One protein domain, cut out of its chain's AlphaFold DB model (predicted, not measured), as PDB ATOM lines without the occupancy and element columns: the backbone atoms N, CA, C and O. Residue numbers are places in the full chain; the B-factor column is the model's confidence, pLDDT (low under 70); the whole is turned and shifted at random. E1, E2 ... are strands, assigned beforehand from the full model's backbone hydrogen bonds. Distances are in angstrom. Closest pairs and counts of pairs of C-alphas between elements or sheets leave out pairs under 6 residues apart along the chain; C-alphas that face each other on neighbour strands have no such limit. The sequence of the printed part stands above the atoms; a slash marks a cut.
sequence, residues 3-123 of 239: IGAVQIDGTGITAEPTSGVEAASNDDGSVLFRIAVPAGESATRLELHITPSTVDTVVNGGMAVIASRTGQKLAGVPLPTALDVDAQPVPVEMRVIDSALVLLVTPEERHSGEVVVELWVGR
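AT A GLANCE: This is residues 3 to 123 of the 239 residues of a protein of Propionibacterium sp (UniProt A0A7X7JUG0). This is an elongated sandwich of strands: a twisted sheet of five strands, E2, E1, E5, E11 and E10, forms one wall, and two smaller sheets cover the same face of it, E3, E4, E12 and E9 over one part and E6, E7 and E8 over another. The second wall is joined by E8, which runs on into E9, and the long axis goes roughly along the strands, with the link from E7 to E8 at one end and the link from E11 to E12 at the other. The printed part has 121 residues, no named helix and twelve named strands, E1 to E12 in order along the chain; the class is all strand. The sheet of five, in the order E2, E1, E5, E11, E10, is mixed, while E3, E4, E12, E9 and E6, E7, E8 are each antiparallel. The whole is compact, with a radius of gyration of the C-alphas of 14.3 A, and elongated, spanning 45 by 26 by 21 A.

IN THESE COORDINATES: E1 covers residues 3 to 8, with C-alpha 3 at (-30.851, -1.597, 1.276), and E2 residues 13 to 17. E3 is residues 21 to 25, and E4 is residues 31 to 37, 18.8 A from first to last C-alpha. E5, residues 44 to 51, is the longest strand, 22.9 A from C-alpha 44 at (-33.149, -6.932, 11.512) to C-alpha 51. E6 is residues 55 to 60, E7 residues 63 to 68, 16.4 A long, E8 residues 73 to 78, and E9 residues 81 to 83. E10 is residues 92 to 97 and E11 residues 100 to 105. E12, residues 115 to 121, measures 19.4 A and ends with C-alpha 121 at (-26.321, -9.312, -7.012).

HOW THE PARTS SIT: The sheet of five is strongly twisted, its strands' lines turning by 76 degrees from edge strand E2 to edge strand E10. E1 and E2 are an antiparallel hairpin, with N 7 and O 14 at 2.8 A, within hydrogen-bond range. E1 and E5 are parallel at 23 degrees, with N 6 and O 49 at 2.8 A. E5 and E11 are antiparallel, with N 46 and O 103 at 2.8 A, and E10 and E11 form a hairpin, with N 102 and O 95 at 2.8 A. The three sheets form a stack of sheets, sheets face to face in turn: the sheet of five and the sheet E3, E4, E12, E9 are face to face, the parts that face each other 9.7 A centre to centre, and the sheet of five and the sheet E6, E7, E8 are face to face too, the parts that face each other 9.1 A centre to centre. In the sheet of four, E3 and E4 are a hairpin, with N 24 and O 32 at 2.9 A; E4 and E12 are antiparallel, with N 33 and O 119 at 2.8 A; and E12 and E9 have N 118 and O 81 at 2.8 A. E6, E7 and E8 are a meander, each strand the antiparallel neighbour of the one before, with N 65 and O 58 at 2.8 A and N 64 and O 77 at 2.9 A. E8 runs on into E9 at 19 degrees across a break of 2 residues. The closest C-alphas of E8 and E12 are those of Val 77 and Val 121, 4.8 A apart, and those of E6 and E10 are Val 59 and Arg 95, 6.1 A. E3 and E10 are apart.

THE WHOLE: The two C-alphas farthest apart are those of Thr 70 and Arg 110, 45.2 A, while those of Ile 3 and Arg 123 are 19.2 A apart. The printed part has no cut and no long link; the links E4 to E5, E9 to E10 and E11 to E12 are short but not tight, and the others are tight. The mean pLDDT of the printed part is 91.5, and residues 10 and 41 are under 70.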
ATOM      1  N   ILE A   3     -32.202  -1.498   1.843       92.81
ATOM      2  CA  ILE A   3     -30.851  -1.597   1.276       92.81
ATOM      3  C   ILE A   3     -30.751  -0.631   0.098       92.81
ATOM      4  O   ILE A   3     -29.835   0.181   0.014       92.81
ATOM      5  N   GLY A   4     -31.738  -0.684  -0.793       93.19
ATOM      6  CA  GLY A   4     -31.797   0.110  -2.011       93.19
ATOM      7  C   GLY A   4     -32.658  -0.562  -3.070       93.19
ATOM      8  O   GLY A   4     -33.481  -1.434  -2.765       93.19
ATOM      9  N   ALA A   5     -32.433  -0.167  -4.316       93.44
ATOM     10  CA  ALA A   5     -33.009  -0.808  -5.484       93.44
ATOM     11  C   ALA A   5     -31.909  -1.325  -6.418       93.44
ATOM     12  O   ALA A   5     -30.831  -0.739  -6.521       93.44
ATOM     13  N   VAL A   6     -32.198  -2.419  -7.112       93.25
ATOM     14  CA  VAL A   6     -31.437  -2.875  -8.274       93.25
ATOM     15  C   VAL A   6     -32.346  -2.882  -9.488       93.25
ATOM     16  O   VAL A   6     -33.463  -3.406  -9.452       93.25
ATOM     17  N   GLN A   7     -31.864  -2.293 -10.571       91.81
ATOM     18  CA  GLN A   7     -32.445  -2.448 -11.890       91.81
ATOM     19  C   GLN A   7     -31.668  -3.523 -12.631       91.81
ATOM     20  O   GLN A   7     -30.449  -3.434 -12.770       91.81
ATOM     21  N   ILE A   8     -32.393  -4.530 -13.100       87.50
ATOM     22  CA  ILE A   8     -31.861  -5.630 -13.888       87.50
ATOM     23  C   ILE A   8     -32.558  -5.572 -15.233       87.50
ATOM     24  O   ILE A   8     -33.767  -5.782 -15.343       87.50
ATOM     25  N   ASP A   9     -31.785  -5.273 -16.263       78.56
ATOM     26  CA  ASP A   9     -32.225  -5.412 -17.637       78.56
ATOM     27  C   ASP A   9     -31.379  -6.471 -18.347       78.56
ATOM     28  O   ASP A   9     -30.421  -7.018 -17.798       78.56
ATOM     29  N   GLY A  10     -31.753  -6.809 -19.580       68.94
ATOM     30  CA  GLY A  10     -31.019  -7.801 -20.365       68.94
ATOM     31  C   GLY A  10     -29.563  -7.411 -20.663       68.94
ATOM     32  O   GLY A  10     -28.845  -8.214 -21.246       68.94
ATOM     33  N   THR A  11     -29.126  -6.200 -20.297       77.75
ATOM     34  CA  THR A  11     -27.803  -5.650 -20.612       77.75
ATOM     35  C   THR A  11     -26.940  -5.366 -19.387       77.75
ATOM     36  O   THR A  11     -25.717  -5.427 -19.502       77.75
ATOM     37  N   GLY A  12     -27.505  -5.207 -18.188       86.44
ATOM     38  CA  GLY A  12     -26.720  -4.986 -16.974       86.44
ATOM     39  C   GLY A  12     -27.515  -4.955 -15.674       86.44
ATOM     40  O   GLY A  12     -28.739  -5.090 -15.644       86.44
ATOM     41  N   ILE A  13     -26.766  -4.753 -14.588       93.25
ATOM     42  CA  ILE A  13     -27.281  -4.503 -13.244       93.25
ATOM     43  C   ILE A  13     -26.861  -3.090 -12.846       93.25
ATOM     44  O   ILE A  13     -25.677  -2.764 -12.843       93.25
ATOM     45  N   THR A  14     -27.833  -2.249 -12.502       93.69
ATOM     46  CA  THR A  14     -27.593  -0.917 -11.930       93.69
ATOM     47  C   THR A  14     -28.113  -0.893 -10.502       93.69
ATOM     48  O   THR A  14     -29.230  -1.340 -10.248       93.69
ATOM     49  N   ALA A  15     -27.314  -0.382  -9.567       95.00
ATOM     50  CA  ALA A  15     -27.668  -0.310  -8.156       95.00
ATOM     51  C   ALA A  15     -27.893   1.132  -7.694       95.00
ATOM     52  O   ALA A  15     -27.096   2.024  -7.979       95.00
ATOM     53  N   GLU A  16     -28.948   1.325  -6.911       95.25
ATOM     54  CA  GLU A  16     -29.296   2.571  -6.235       95.25
ATOM     55  C   GLU A  16     -29.326   2.309  -4.718       95.25
ATOM     56  O   GLU A  16     -30.388   2.000  -4.160       95.25
ATOM     57  N   PRO A  17     -28.165   2.338  -4.031       95.25
ATOM     58  CA  PRO A  17     -28.112   2.096  -2.594       95.25
ATOM     59  C   PRO A  17     -28.783   3.232  -1.813       95.25
ATOM     60  O   PRO A  17     -28.716   4.408  -2.178       95.25
ATOM     61  N   THR A  18     -29.406   2.885  -0.690       95.31
ATOM     62  CA  THR A  18     -29.920   3.869   0.269       95.31
ATOM     63  C   THR A  18     -28.757   4.529   1.014       95.31
ATOM     64  O   THR A  18     -27.683   3.951   1.159       95.31
ATOM     65  N   SER A  19     -28.958   5.747   1.527       90.94
ATOM     66  CA  SER A  19     -27.959   6.431   2.359       90.94
ATOM     67  C   SER A  19     -27.459   5.532   3.499       90.94
ATOM     68  O   SER A  19     -28.261   5.042   4.294       90.94
ATOM     69  N   GLY A  20     -26.137   5.372   3.608       88.06
ATOM     70  CA  GLY A  20     -25.494   4.518   4.616       88.06
ATOM     71  C   GLY A  20     -25.274   3.064   4.185       88.06
ATOM     72  O   GLY A  20     -24.723   2.295   4.962       88.06
ATOM     73  N   VAL A  21     -25.673   2.692   2.966       95.88
ATOM     74  CA  VAL A  21     -25.317   1.419   2.329       95.88
ATOM     75  C   VAL A  21     -24.228   1.672   1.295       95.88
ATOM     76  O   VAL A  21     -24.364   2.555   0.447       95.88
ATOM     77  N   GLU A  22     -23.155   0.890   1.347       97.19
ATOM     78  CA  GLU A  22     -22.122   0.918   0.315       97.19
ATOM     79  C   GLU A  22     -22.485  -0.066  -0.797       97.19
ATOM     80  O   GLU A  22     -22.955  -1.172  -0.526       97.19
ATOM     81  N   ALA A  23     -22.248   0.319  -2.050       97.00
ATOM     82  CA  ALA A  23     -22.386  -0.559  -3.203       97.00
ATOM     83  C   ALA A  23     -21.165  -0.406  -4.113       97.00
ATOM     84  O   ALA A  23     -20.754   0.714  -4.420       97.00
ATOM     85  N   ALA A  24     -20.600  -1.529  -4.546       95.88
ATOM     86  CA  ALA A  24     -19.483  -1.580  -5.479       95.88
ATOM     87  C   ALA A  24     -19.874  -2.411  -6.702       95.88
ATOM     88  O   ALA A  24     -20.175  -3.596  -6.570       95.88
ATOM     89  N   SER A  25     -19.879  -1.785  -7.878       94.50
ATOM     90  CA  SER A  25     -20.015  -2.482  -9.158       94.50
ATOM     91  C   SER A  25     -18.683  -3.109  -9.560       94.50
ATOM     92  O   SER A  25     -17.635  -2.478  -9.415       94.50
ATOM     93  N   ASN A  26     -18.740  -4.326 -10.086       91.44
ATOM     94  CA  ASN A  26     -17.595  -5.074 -10.589       91.44
ATOM     95  C   ASN A  26     -17.666  -5.189 -12.120       91.44
ATOM     96  O   ASN A  26     -18.739  -5.086 -12.717       91.44
ATOM     97  N   ASP A  27     -16.519  -5.448 -12.751       87.62
ATOM     98  CA  ASP A  27     -16.414  -5.583 -14.213       87.62
ATOM     99  C   ASP A  27     -17.176  -6.808 -14.756       87.62
ATOM    100  O   ASP A  27     -17.548  -6.838 -15.926       87.62
ATOM    101  N   ASP A  28     -17.472  -7.787 -13.896       84.44
ATOM    102  CA  ASP A  28     -18.302  -8.965 -14.187       84.44
ATOM    103  C   ASP A  28     -19.822  -8.680 -14.145       84.44
ATOM    104  O   ASP A  28     -20.651  -9.586 -14.046       84.44
ATOM    105  N   GLY A  29     -20.210  -7.403 -14.143       88.56
ATOM    106  CA  GLY A  29     -21.611  -6.993 -14.112       88.56
ATOM    107  C   GLY A  29     -22.328  -7.308 -12.797       88.56
ATOM    108  O   GLY A  29     -23.554  -7.197 -12.746       88.56
ATOM    109  N   SER A  30     -21.606  -7.698 -11.741       95.12
ATOM    110  CA  SER A  30     -22.159  -7.853 -10.398       95.12
ATOM    111  C   SER A  30     -22.028  -6.583  -9.558       95.12
ATOM    112  O   SER A  30     -21.215  -5.697  -9.820       95.12
ATOM    113  N   VAL A  31     -22.842  -6.504  -8.512       97.00
ATOM    114  CA  VAL A  31     -22.784  -5.476  -7.478       97.00
ATOM    115  C   VAL A  31     -22.662  -6.153  -6.121       97.00
ATOM    116  O   VAL A  31     -23.449  -7.041  -5.789       97.00
ATOM    117  N   LEU A  32     -21.704  -5.695  -5.321       96.94
ATOM    118  CA  LEU A  32     -21.571  -6.047  -3.913       96.94
ATOM    119  C   LEU A  32     -22.101  -4.907  -3.044       96.94
ATOM    120  O   LEU A  32     -21.541  -3.810  -3.049       96.94
ATOM    121  N   PHE A  33     -23.147  -5.181  -2.273       97.94
ATOM    122  CA  PHE A  33     -23.626  -4.297  -1.217       97.94
ATOM    123  C   PHE A  33     -22.965  -4.653   0.114       97.94
ATOM    124  O   PHE A  33     -22.945  -5.825   0.495       97.94
ATOM    125  N   ARG A  34     -22.492  -3.641   0.847       97.75
ATOM    126  CA  ARG A  34     -22.076  -3.765   2.249       97.75
ATOM    127  C   ARG A  34     -23.031  -2.978   3.131       97.75
ATOM    128  O   ARG A  34     -23.205  -1.770   2.954       97.75
ATOM    129  N   ILE A  35     -23.671  -3.679   4.062       97.00
ATOM    130  CA  ILE A  35     -24.668  -3.121   4.976       97.00
ATOM    131  C   ILE A  35     -24.180  -3.295   6.411       97.00
ATOM    132  O   ILE A  35     -24.005  -4.420   6.875       97.00
ATOM    133  N   ALA A  36     -24.018  -2.180   7.119       95.12
ATOM    134  CA  ALA A  36     -23.827  -2.167   8.562       95.12
ATOM    135  C   ALA A  36     -25.185  -2.310   9.262       95.12
ATOM    136  O   ALA A  36     -26.078  -1.472   9.107       95.12
ATOM    137  N   VAL A  37     -25.352  -3.386  10.024       93.00
ATOM    138  CA  VAL A  37     -26.526  -3.646  10.856       93.00
ATOM    139  C   VAL A  37     -26.151  -3.340  12.307       93.00
ATOM    140  O   VAL A  37     -25.317  -4.048  12.876       93.00
ATOM    141  N   PRO A  38     -26.740  -2.295  12.921       87.31
ATOM    142  CA  PRO A  38     -26.432  -1.930  14.296       87.31
ATOM    143  C   PRO A  38     -26.669  -3.083  15.269       87.31
ATOM    144  O   PRO A  38     -27.569  -3.900  15.072       87.31
ATOM    145  N   ALA A  39     -25.901  -3.087  16.359       79.19
ATOM    146  CA  ALA A  39     -26.062  -4.052  17.436       79.19
ATOM    147  C   ALA A  39     -27.508  -4.074  17.956       79.19
ATOM    148  O   ALA A  39     -28.091  -3.032  18.274       79.19
ATOM    149  N   GLY A  40     -28.068  -5.271  18.089       76.56
ATOM    150  CA  GLY A  40     -29.396  -5.487  18.640       76.56
ATOM    151  C   GLY A  40     -29.693  -6.972  18.787       76.56
ATOM    152  O   GLY A  40     -29.217  -7.787  18.006       76.56
ATOM    153  N   GLU A  41     -30.494  -7.315  19.790       67.12
ATOM    154  CA  GLU A  41     -30.933  -8.698  20.044       67.12
ATOM    155  C   GLU A  41     -32.148  -9.095  19.185       67.12
ATOM    156  O   GLU A  41     -32.622 -10.227  19.236       67.12
ATOM    157  N   SER A  42     -32.699  -8.156  18.409       83.19
ATOM    158  CA  SER A  42     -33.843  -8.403  17.539       83.19
ATOM    159  C   SER A  42     -33.415  -8.622  16.094       83.19
ATOM    160  O   SER A  42     -32.482  -8.004  15.581       83.19
ATOM    161  N   ALA A  43     -34.160  -9.491  15.412       91.31
ATOM    162  CA  ALA A  43     -33.952  -9.729  13.997       91.31
ATOM    163  C   ALA A  43     -34.126  -8.426  13.200       91.31
ATOM    164  O   ALA A  43     -35.152  -7.744  13.295       91.31
ATOM    165  N   THR A  44     -33.126  -8.099  12.387       94.75
ATOM    166  CA  THR A  44     -33.149  -6.932  11.512       94.75
ATOM    167  C   THR A  44     -33.586  -7.346  10.119       94.75
ATOM    168  O   THR A  44     -32.946  -8.154   9.445       94.75
ATOM    169  N   ARG A  45     -34.690  -6.753   9.669       95.56
ATOM    170  CA  ARG A  45     -35.203  -6.916   8.311       95.56
ATOM    171  C   ARG A  45     -34.502  -5.945   7.366       95.56
ATOM    172  O   ARG A  45     -34.606  -4.732   7.567       95.56
ATOM    173  N   LEU A  46     -33.852  -6.458   6.330       96.50
ATOM    174  CA  LEU A  46     -33.283  -5.695   5.221       96.50
ATOM    175  C   LEU A  46     -34.080  -5.969   3.942       96.50
ATOM    176  O   LEU A  46     -34.517  -7.095   3.724       96.50
ATOM    177  N   GLU A  47     -34.280  -4.958   3.105       97.00
ATOM    178  CA  GLU A  47     -35.083  -5.083   1.881       97.00
ATOM    179  C   GLU A  47     -34.319  -4.562   0.665       97.00
ATOM    180  O   GLU A  47     -33.806  -3.444   0.690       97.00
ATOM    181  N   LEU A  48     -34.272  -5.355  -0.402       96.94
ATOM    182  CA  LEU A  48     -33.759  -4.969  -1.708       96.94
ATOM    183  C   LEU A  48     -34.904  -5.000  -2.721       96.94
ATOM    184  O   LEU A  48     -35.536  -6.038  -2.933       96.94
ATOM    185  N   HIS A  49     -35.172  -3.867  -3.361       95.62
ATOM    186  CA  HIS A  49     -36.177  -3.795  -4.418       95.62
ATOM    187  C   HIS A  49     -35.567  -4.195  -5.756       95.62
ATOM    188  O   HIS A  49     -34.561  -3.627  -6.173       95.62
ATOM    189  N   ILE A  50     -36.191  -5.149  -6.443       92.31
ATOM    190  CA  ILE A  50     -35.751  -5.603  -7.761       92.31
ATOM    191  C   ILE A  50     -36.687  -5.006  -8.810       92.31
ATOM    192  O   ILE A  50     -37.910  -5.125  -8.721       92.31
ATOM    193  N   THR A  51     -36.107  -4.339  -9.802       89.44
ATOM    194  CA  THR A  51     -36.829  -3.686 -10.896       89.44
ATOM    195  C   THR A  51     -36.296  -4.149 -12.257       89.44
ATOM    196  O   THR A  51     -35.139  -4.555 -12.342       89.44
ATOM    197  N   PRO A  52     -37.109  -4.090 -13.329       87.00
ATOM    198  CA  PRO A  52     -38.535  -3.744 -13.336       87.00
ATOM    199  C   PRO A  52     -39.393  -4.816 -12.650       87.00
ATOM    200  O   PRO A  52     -39.027  -5.983 -12.631       87.00
ATOM    201  N   SER A  53     -40.594  -4.465 -12.177       81.06
ATOM    202  CA  SER A  53     -41.563  -5.424 -11.596       81.06
ATOM    203  C   SER A  53     -42.068  -6.491 -12.584       81.06
ATOM    204  O   SER A  53     -42.961  -7.281 -12.285       81.06
ATOM    205  N   THR A  54     -41.541  -6.491 -13.807       84.06
ATOM    206  CA  THR A  54     -41.782  -7.511 -14.821       84.06
ATOM    207  C   THR A  54     -40.848  -8.709 -14.702       84.06
ATOM    208  O   THR A  54     -41.033  -9.641 -15.477       84.06
ATOM    209  N   VAL A  55     -39.866  -8.699 -13.798       89.12
ATOM    210  CA  VAL A  55     -39.060  -9.887 -13.488       89.12
ATOM    211  C   VAL A  55     -39.687 -10.671 -12.338       89.12
ATOM    212  O   VAL A  55     -40.268 -10.093 -11.420       89.12
ATOM    213  N   ASP A  56     -39.541 -11.987 -12.389       91.44
ATOM    214  CA  ASP A  56     -39.928 -12.897 -11.324       91.44
ATOM    215  C   ASP A  56     -38.694 -13.216 -10.479       91.44
ATOM    216  O   ASP A  56     -37.616 -13.481 -11.008       91.44
ATOM    217  N   THR A  57     -38.835 -13.176  -9.155       93.12
ATOM    218  CA  THR A  57     -37.767 -13.568  -8.225       93.12
ATOM    219  C   THR A  57     -38.247 -14.736  -7.385       93.12
ATOM    220  O   THR A  57     -39.303 -14.660  -6.755       93.12
ATOM    221  N   VAL A  58     -37.469 -15.813  -7.360       92.25
ATOM    222  CA  VAL A  58     -37.756 -17.011  -6.564       92.25
ATOM    223  C   VAL A  58     -36.542 -17.335  -5.717       92.25
ATOM    224  O   VAL A  58     -35.426 -17.354  -6.222       92.25
ATOM    225  N   VAL A  59     -36.758 -17.616  -4.433       91.88
ATOM    226  CA  VAL A  59     -35.704 -18.129  -3.556       91.88
ATOM    227  C   VAL A  59     -35.826 -19.644  -3.471       91.88
ATOM    228  O   VAL A  59     -36.860 -20.161  -3.053       91.88
ATOM    229  N   ASN A  60     -34.762 -20.344  -3.844       84.31
ATOM    230  CA  ASN A  60     -34.613 -21.785  -3.680       84.31
ATOM    231  C   ASN A  60     -33.243 -22.053  -3.057       84.31
ATOM    232  O   ASN A  60     -32.281 -21.420  -3.464       84.31
ATOM    233  N   GLY A  61     -33.168 -22.917  -2.040       77.12
ATOM    234  CA  GLY A  61     -31.899 -23.298  -1.407       77.12
ATOM    235  C   GLY A  61     -30.975 -22.118  -1.072       77.12
ATOM    236  O   GLY A  61     -29.800 -22.155  -1.392       77.12
ATOM    237  N   GLY A  62     -31.483 -21.028  -0.489       83.88
ATOM    238  CA  GLY A  62     -30.638 -19.870  -0.153       83.88
ATOM    239  C   GLY A  62     -30.089 -19.097  -1.361       83.88
ATOM    240  O   GLY A  62     -29.196 -18.278  -1.199       83.88
ATOM    241  N   MET A  63     -30.627 -19.319  -2.556       90.75
ATOM    242  CA  MET A  63     -30.293 -18.618  -3.790       90.75
ATOM    243  C   MET A  63     -31.550 -17.917  -4.312       90.75
ATOM    244  O   MET A  63     -32.564 -18.575  -4.545       90.75
ATOM    245  N   ALA A  64     -31.515 -16.597  -4.505       94.12
ATOM    246  CA  ALA A  64     -32.576 -15.902  -5.228       94.12
ATOM    247  C   ALA A  64     -32.243 -15.892  -6.720       94.12
ATOM    248  O   ALA A  64     -31.237 -15.315  -7.128       94.12
ATOM    249  N   VAL A  65     -33.082 -16.521  -7.534       93.12
ATOM    250  CA  VAL A  65     -32.982 -16.489  -8.993       93.12
ATOM    251  C   VAL A  65     -33.959 -15.451  -9.516       93.12
ATOM    252  O   VAL A  65     -35.149 -15.491  -9.195       93.12
ATOM    253  N   ILE A  66     -33.443 -14.532 -10.324       93.12
ATOM    254  CA  ILE A  66     -34.212 -13.470 -10.961       93.12
ATOM    255  C   ILE A  66     -34.357 -13.847 -12.427       93.12
ATOM    256  O   ILE A  66     -33.356 -14.053 -13.110       93.12
ATOM    257  N   ALA A  67     -35.587 -13.957 -12.912       91.94
ATOM    258  CA  ALA A  67     -35.898 -14.399 -14.264       91.94
ATOM    259  C   ALA A  67     -36.886 -13.455 -14.953       91.94
ATOM    260  O   ALA A  67     -37.678 -12.763 -14.319       91.94
ATOM    261  N   SER A  68     -36.859 -13.426 -16.280       89.69
ATOM    262  CA  SER A  68     -37.928 -12.803 -17.062       89.69
ATOM    263  C   SER A  68     -39.215 -13.636 -16.990       89.69
ATOM    264  O   SER A  68     -39.180 -14.827 -16.683       89.69
ATOM    265  N   ARG A  69     -40.354 -13.054 -17.392       85.81
ATOM    266  CA  ARG A  69     -41.643 -13.777 -17.465       85.81
ATOM    267  C   ARG A  69     -41.651 -14.964 -18.429       85.81
ATOM    268  O   ARG A  69     -42.559 -15.787 -18.378       85.81
ATOM    269  N   THR A  70     -40.690 -15.031 -19.351       88.00
ATOM    270  CA  THR A  70     -40.529 -16.171 -20.263       88.00
ATOM    271  C   THR A  70     -39.654 -17.272 -19.665       88.00
ATOM    272  O   THR A  70     -39.380 -18.255 -20.345       88.00
ATOM    273  N   GLY A  71     -39.206 -17.119 -18.414       87.19
ATOM    274  CA  GLY A  71     -38.401 -18.099 -17.688       87.19
ATOM    275  C   GLY A  71     -36.891 -17.974 -17.903       87.19
ATOM    276  O   GLY A  71     -36.138 -18.728 -17.298       87.19
ATOM    277  N   GLN A  72     -36.423 -17.021 -18.717       87.25
ATOM    278  CA  GLN A  72     -34.985 -16.796 -18.893       87.25
ATOM    279  C   GLN A  72     -34.392 -16.261 -17.587       87.25
ATOM    280  O   GLN A  72     -34.783 -15.171 -17.160       87.25
ATOM    281  N   LYS A  73     -33.445 -16.984 -16.974       90.44
ATOM    282  CA  LYS A  73     -32.724 -16.500 -15.785       90.44
ATOM    283  C   LYS A  73     -31.834 -15.313 -16.188       90.44
ATOM    284  O   LYS A  73     -31.127 -15.375 -17.190       90.44
ATOM    285  N   LEU A  74     -31.914 -14.219 -15.443       90.44
ATOM    286  CA  LEU A  74     -31.248 -12.946 -15.736       90.44
ATOM    287  C   LEU A  74     -30.131 -12.638 -14.744       90.44
ATOM    288  O   LEU A  74     -29.137 -12.040 -15.126       90.44
ATOM    289  N   ALA A  75     -30.311 -13.002 -13.476       92.25
ATOM    290  CA  ALA A  75     -29.358 -12.719 -12.413       92.25
ATOM    291  C   ALA A  75     -29.589 -13.642 -11.211       92.25
ATOM    292  O   ALA A  75     -30.616 -14.321 -11.104       92.25
ATOM    293  N   GLY A  76     -28.636 -13.622 -10.286       92.81
ATOM    294  CA  GLY A  76     -28.701 -14.318  -9.016       92.81
ATOM    295  C   GLY A  76     -28.310 -13.428  -7.838       92.81
ATOM    296  O   GLY A  76     -27.458 -12.548  -7.958       92.81
ATOM    297  N   VAL A  77     -28.907 -13.710  -6.684       94.94
ATOM    298  CA  VAL A  77     -28.485 -13.223  -5.364       94.94
ATOM    299  C   VAL A  77     -28.196 -14.425  -4.452       94.94
ATOM    300  O   VAL A  77     -29.150 -15.076  -4.011       94.94
ATOM    301  N   PRO A  78     -26.924 -14.808  -4.217       93.12
ATOM    302  CA  PRO A  78     -26.605 -15.872  -3.269       93.12
ATOM    303  C   PRO A  78     -26.960 -15.443  -1.846       93.12
ATOM    304  O   PRO A  78     -27.143 -14.253  -1.571       93.12
ATOM    305  N   LEU A  79     -27.039 -16.410  -0.928       91.38
ATOM    306  CA  LEU A  79     -27.239 -16.105   0.482       91.38
ATOM    307  C   LEU A  79     -26.125 -15.147   0.933       91.38
ATOM    308  O   LEU A  79     -24.946 -15.447   0.717       91.38
ATOM    309  N   PRO A  80     -26.468 -13.996   1.528       93.31
ATOM    310  CA  PRO A  80     -25.466 -13.041   1.961       93.31
ATOM    311  C   PRO A  80     -24.600 -13.635   3.066       93.31
ATOM    312  O   PRO A  80     -25.055 -14.431   3.891       93.31
ATOM    313  N   THR A  81     -23.357 -13.177   3.115       93.94
ATOM    314  CA  THR A  81     -22.504 -13.408   4.278       93.94
ATOM    315  C   THR A  81     -22.814 -12.332   5.308       93.94
ATOM    316  O   THR A  81     -22.876 -11.157   4.963       93.94
ATOM    317  N   ALA A  82     -23.017 -12.714   6.566       95.56
ATOM    318  CA  ALA A  82     -23.154 -11.776   7.671       95.56
ATOM    319  C   ALA A  82     -22.191 -12.164   8.787       95.56
ATOM    320  O   ALA A  82     -22.202 -13.312   9.239       95.56
ATOM    321  N   LEU A  83     -21.354 -11.218   9.203       96.25
ATOM    322  CA  LEU A  83     -20.325 -11.421  10.219       96.25
ATOM    323  C   LEU A  83     -20.442 -10.344  11.292       96.25
ATOM    324  O   LEU A  83     -20.674  -9.180  10.972       96.25
ATOM    325  N   ASP A  84     -20.275 -10.724  12.554       94.88
ATOM    326  CA  ASP A  84     -20.112  -9.761  13.644       94.88
ATOM    327  C   ASP A  84     -18.669  -9.226  13.736       94.88
ATOM    328  O   ASP A  84     -17.793  -9.563  12.930       94.88
ATOM    329  N   VAL A  85     -18.414  -8.388  14.743       94.25
ATOM    330  CA  VAL A  85     -17.099  -7.768  14.993       94.25
ATOM    331  C   VAL A  85     -15.979  -8.776  15.283       94.25
ATOM    332  O   VAL A  85     -14.808  -8.451  15.091       94.25
ATOM    333  N   ASP A  86     -16.329  -9.994  15.702       94.00
ATOM    334  CA  ASP A  86     -15.411 -11.101  15.991       94.00
ATOM    335  C   ASP A  86     -15.320 -12.095  14.812       94.00
ATOM    336  O   ASP A  86     -14.828 -13.222  14.959       94.00
ATOM    337  N   ALA A  87     -15.802 -11.680  13.632       94.19
ATOM    338  CA  ALA A  87     -15.882 -12.467  12.404       94.19
ATOM    339  C   ALA A  87     -16.677 -13.779  12.554       94.19
ATOM    340  O   ALA A  87     -16.429 -14.753  11.835       94.19
ATOM    341  N   GLN A  88     -17.633 -13.828  13.485       94.44
ATOM    342  CA  GLN A  88     -18.514 -14.977  13.651       94.44
ATOM    343  C   GLN A  88     -19.714 -14.879  12.706       94.44
ATOM    344  O   GLN A  88     -20.322 -13.813  12.597       94.44
ATOM    345  N   PRO A  89     -20.114 -15.994  12.065       94.62
ATOM    346  CA  PRO A  89     -21.267 -16.008  11.177       94.62
ATOM    347  C   PRO A  89     -22.560 -15.746  11.947       94.62
ATOM    348  O   PRO A  89     -22.864 -16.437  12.929       94.62
ATOM    349  N   VAL A  90     -23.320 -14.771  11.451       94.81
ATOM    350  CA  VAL A  90     -24.661 -14.411  11.915       94.81
ATOM    351  C   VAL A  90     -25.688 -15.025  10.959       94.81
ATOM    352  O   VAL A  90     -25.561 -14.855   9.744       94.81
ATOM    353  N   PRO A  91     -26.712 -15.735  11.460       93.94
ATOM    354  CA  PRO A  91     -27.753 -16.302  10.612       93.94
ATOM    355  C   PRO A  91     -28.472 -15.247   9.763       93.94
ATOM    356  O   PRO A  91     -28.928 -14.218  10.274       93.94
ATOM    357  N   VAL A  92     -28.630 -15.546   8.471       93.94
ATOM    358  CA  VAL A  92     -29.464 -14.766   7.553       93.94
ATOM    359  C   VAL A  92     -30.457 -15.680   6.859       93.94
ATOM    360  O   VAL A  92     -30.082 -16.691   6.269       93.94
ATOM    361  N   GLU A  93     -31.729 -15.299   6.892       94.31
ATOM    362  CA  GLU A  93     -32.745 -15.879   6.018       94.31
ATOM    363  C   GLU A  93     -33.022 -14.958   4.836       94.31
ATOM    364  O   GLU A  93     -33.042 -13.739   4.987       94.31
ATOM    365  N   MET A  94     -33.310 -15.539   3.674       94.75
ATOM    366  CA  MET A  94     -33.665 -14.804   2.463       94.75
ATOM    367  C   MET A  94     -35.023 -15.272   1.943       94.75
ATOM    368  O   MET A  94     -35.271 -16.473   1.835       94.75
ATOM    369  N   ARG A  95     -35.922 -14.330   1.640       95.50
ATOM    370  CA  ARG A  95     -37.290 -14.597   1.162       95.50
ATOM    371  C   ARG A  95     -37.746 -13.503   0.203       95.50
ATOM    372  O   ARG A  95     -37.229 -12.396   0.243       95.50
ATOM    373  N   VAL A  96     -38.756 -13.785  -0.613       94.88
ATOM    374  CA  VAL A  96     -39.432 -12.760  -1.426       94.88
ATOM    375  C   VAL A  96     -40.748 -12.381  -0.757       94.88
ATOM    376  O   VAL A  96     -41.538 -13.262  -0.419       94.88
ATOM    377  N   ILE A  97     -40.973 -11.084  -0.546       93.44
ATOM    378  CA  ILE A  97     -42.210 -10.530   0.022       93.44
ATOM    379  C   ILE A  97     -42.580  -9.300  -0.801       93.44
ATOM    380  O   ILE A  97     -41.758  -8.403  -0.943       93.44
ATOM    381  N   ASP A  98     -43.797  -9.266  -1.348       87.56
ATOM    382  CA  ASP A  98     -44.325  -8.127  -2.117       87.56
ATOM    383  C   ASP A  98     -43.361  -7.617  -3.211       87.56
ATOM    384  O   ASP A  98     -43.151  -6.418  -3.374       87.56
ATOM    385  N   SER A  99     -42.745  -8.549  -3.952       83.62
ATOM    386  CA  SER A  99     -41.742  -8.286  -5.004       83.62
ATOM    387  C   SER A  99     -40.411  -7.678  -4.528       83.62
ATOM    388  O   SER A  99     -39.561  -7.355  -5.355       83.62
ATOM    389  N   ALA A 100     -40.186  -7.574  -3.218       92.25
ATOM    390  CA  ALA A 100     -38.890  -7.259  -2.635       92.25
ATOM    391  C   ALA A 100     -38.167  -8.536  -2.198       92.25
ATOM    392  O   ALA A 100     -38.778  -9.476  -1.676       92.25
ATOM    393  N   LEU A 101     -36.845  -8.550  -2.363       96.56
ATOM    394  CA  LEU A 101     -35.995  -9.536  -1.718       96.56
ATOM    395  C   LEU A 101     -35.730  -9.079  -0.284       96.56
ATOM    396  O   LEU A 101     -35.167  -8.013  -0.044       96.56
ATOM    397  N   VAL A 102     -36.164  -9.885   0.672       97.00
ATOM    398  CA  VAL A 102     -36.091  -9.595   2.097       97.00
ATOM    399  C   VAL A 102     -35.060 -10.500   2.742       97.00
ATOM    400  O   VAL A 102     -35.149 -11.724   2.638       97.00
ATOM    401  N   LEU A 103     -34.120  -9.883   3.451       96.75
ATOM    402  CA  LEU A 103     -33.146 -10.558   4.292       96.75
ATOM    403  C   LEU A 103     -33.534 -10.361   5.754       96.75
ATOM    404  O   LEU A 103     -33.844  -9.244   6.175       96.75
ATOM    405  N   LEU A 104     -33.512 -11.429   6.537       96.19
ATOM    406  CA  LEU A 104     -33.711 -11.375   7.978       96.19
ATOM    407  C   LEU A 104     -32.411 -11.779   8.666       96.19
ATOM    408  O   LEU A 104     -32.082 -12.961   8.728       96.19
ATOM    409  N   VAL A 105     -31.679 -10.785   9.161       96.12
ATOM    410  CA  VAL A 105     -30.432 -10.970   9.909       96.12
ATOM    411  C   VAL A 105     -30.798 -11.168  11.370       96.12
ATOM    412  O   VAL A 105     -31.422 -10.284  11.959       96.12
ATOM    413  N   THR A 106     -30.445 -12.309  11.956       94.38
ATOM    414  CA  THR A 106     -30.888 -12.676  13.312       94.38
ATOM    415  C   THR A 106     -29.687 -12.935  14.222       94.38
ATOM    416  O   THR A 106     -29.209 -14.067  14.280       94.38
ATOM    417  N   PRO A 107     -29.186 -11.908  14.934       90.75
ATOM    418  CA  PRO A 107     -28.166 -12.094  15.959       90.75
ATOM    419  C   PRO A 107     -28.698 -12.938  17.128       90.75
ATOM    420  O   PRO A 107     -29.754 -12.668  17.689       90.75
ATOM    421  N   GLU A 108     -27.954 -13.973  17.491       89.56
ATOM    422  CA  GLU A 108     -28.056 -14.716  18.754       89.56
ATOM    423  C   GLU A 108     -27.336 -13.986  19.908       89.56
ATOM    424  O   GLU A 108     -26.457 -13.163  19.668       89.56
ATOM    425  N   GLU A 109     -27.617 -14.364  21.163       86.31
ATOM    426  CA  GLU A 109     -27.017 -13.766  22.380       86.31
ATOM    427  C   GLU A 109     -25.477 -13.748  22.390       86.31
ATOM    428  O   GLU A 109     -24.862 -12.923  23.062       86.31
ATOM    429  N   ARG A 110     -24.840 -14.673  21.663       86.69
ATOM    430  CA  ARG A 110     -23.377 -14.760  21.555       86.69
ATOM    431  C   ARG A 110     -22.756 -13.654  20.698       86.69
ATOM    432  O   ARG A 110     -21.548 -13.463  20.774       86.69
ATOM    433  N   HIS A 111     -23.548 -12.989  19.862       89.88
ATOM    434  CA  HIS A 111     -23.071 -11.942  18.971       89.88
ATOM    435  C   HIS A 111     -23.099 -10.594  19.678       89.88
ATOM    436  O   HIS A 111     -24.048 -10.261  20.386       89.88
ATOM    437  N   SER A 112     -22.061  -9.791  19.462       84.00
ATOM    438  CA  SER A 112     -21.979  -8.445  20.017       84.00
ATOM    439  C   SER A 112     -21.506  -7.452  18.965       84.00
ATOM    440  O   SER A 112     -20.812  -7.809  18.017       84.00
ATOM    441  N   GLY A 113     -21.892  -6.189  19.134       88.25
ATOM    442  CA  GLY A 113     -21.496  -5.132  18.213       88.25
ATOM    443  C   GLY A 113     -22.245  -5.156  16.880       88.25
ATOM    444  O   GLY A 113     -23.330  -5.722  16.752       88.25
ATOM    445  N   GLU A 114     -21.690  -4.425  15.922       93.00
ATOM    446  CA  GLU A 114     -22.245  -4.280  14.579       93.00
ATOM    447  C   GLU A 114     -22.057  -5.568  13.768       93.00
ATOM    448  O   GLU A 114     -21.023  -6.229  13.862       93.00
ATOM    449  N   VAL A 115     -23.059  -5.899  12.956       95.25
ATOM    450  CA  VAL A 115     -22.995  -6.991  11.983       95.25
ATOM    451  C   VAL A 115     -22.816  -6.394  10.595       95.25
ATOM    452  O   VAL A 115     -23.606  -5.552  10.171       95.25
ATOM    453  N   VAL A 116     -21.805  -6.850   9.864       96.88
ATOM    454  CA  VAL A 116     -21.577  -6.474   8.467       96.88
ATOM    455  C   VAL A 116     -22.176  -7.546   7.570       96.88
ATOM    456  O   VAL A 116     -21.800  -8.714   7.645       96.88
ATOM    457  N   VAL A 117     -23.110  -7.137   6.713       96.94
ATOM    458  CA  VAL A 117     -23.749  -7.995   5.711       96.94
ATOM    459  C   VAL A 117     -23.183  -7.671   4.335       96.94
ATOM    460  O   VAL A 117     -23.263  -6.530   3.881       96.94
ATOM    461  N   GLU A 118     -22.655  -8.685   3.661       96.88
ATOM    462  CA  GLU A 118     -22.196  -8.637   2.276       96.88
ATOM    463  C   GLU A 118     -23.196  -9.372   1.377       96.88
ATOM    464  O   GLU A 118     -23.372 -10.591   1.474       96.88
ATOM    465  N   LEU A 119     -23.867  -8.618   0.503       96.50
ATOM    466  CA  LEU A 119     -24.894  -9.114  -0.412       96.50
ATOM    467  C   LEU A 119     -24.455  -8.906  -1.860       96.50
ATOM    468  O   LEU A 119     -24.287  -7.774  -2.308       96.50
ATOM    469  N   TRP A 120     -24.335 -10.001  -2.602       96.00
ATOM    470  CA  TRP A 120     -24.016  -9.974  -4.026       96.00
ATOM    471  C   TRP A 120     -25.279 -10.006  -4.877       96.00
ATOM    472  O   TRP A 120     -26.167 -10.809  -4.624       96.00
ATOM    473  N   VAL A 121     -25.327  -9.205  -5.936       96.00
ATOM    474  CA  VAL A 121     -26.321  -9.312  -7.012       96.00
ATOM    475  C   VAL A 121     -25.547  -9.375  -8.319       96.00
ATOM    476  O   VAL A 121     -24.824  -8.435  -8.630       96.00
ATOM    477  N   GLY A 122     -25.643 -10.466  -9.074       94.69
ATOM    478  CA  GLY A 122     -24.775 -10.667 -10.238       94.69
ATOM    479  C   GLY A 122     -25.408 -11.457 -11.371       94.69
ATOM    480  O   GLY A 122     -26.417 -12.141 -11.188       94.69
ATOM    481  N   ARG A 123     -24.799 -11.342 -12.554       92.00
ATOM    482  CA  ARG A 123     -25.220 -12.030 -13.781       92.00
ATOM    483  C   ARG A 123     -24.117 -12.915 -14.341       92.00
ATOM    484  O   ARG A 123     -24.374 -14.085 -14.626       92.00
TER     485      ARG A 123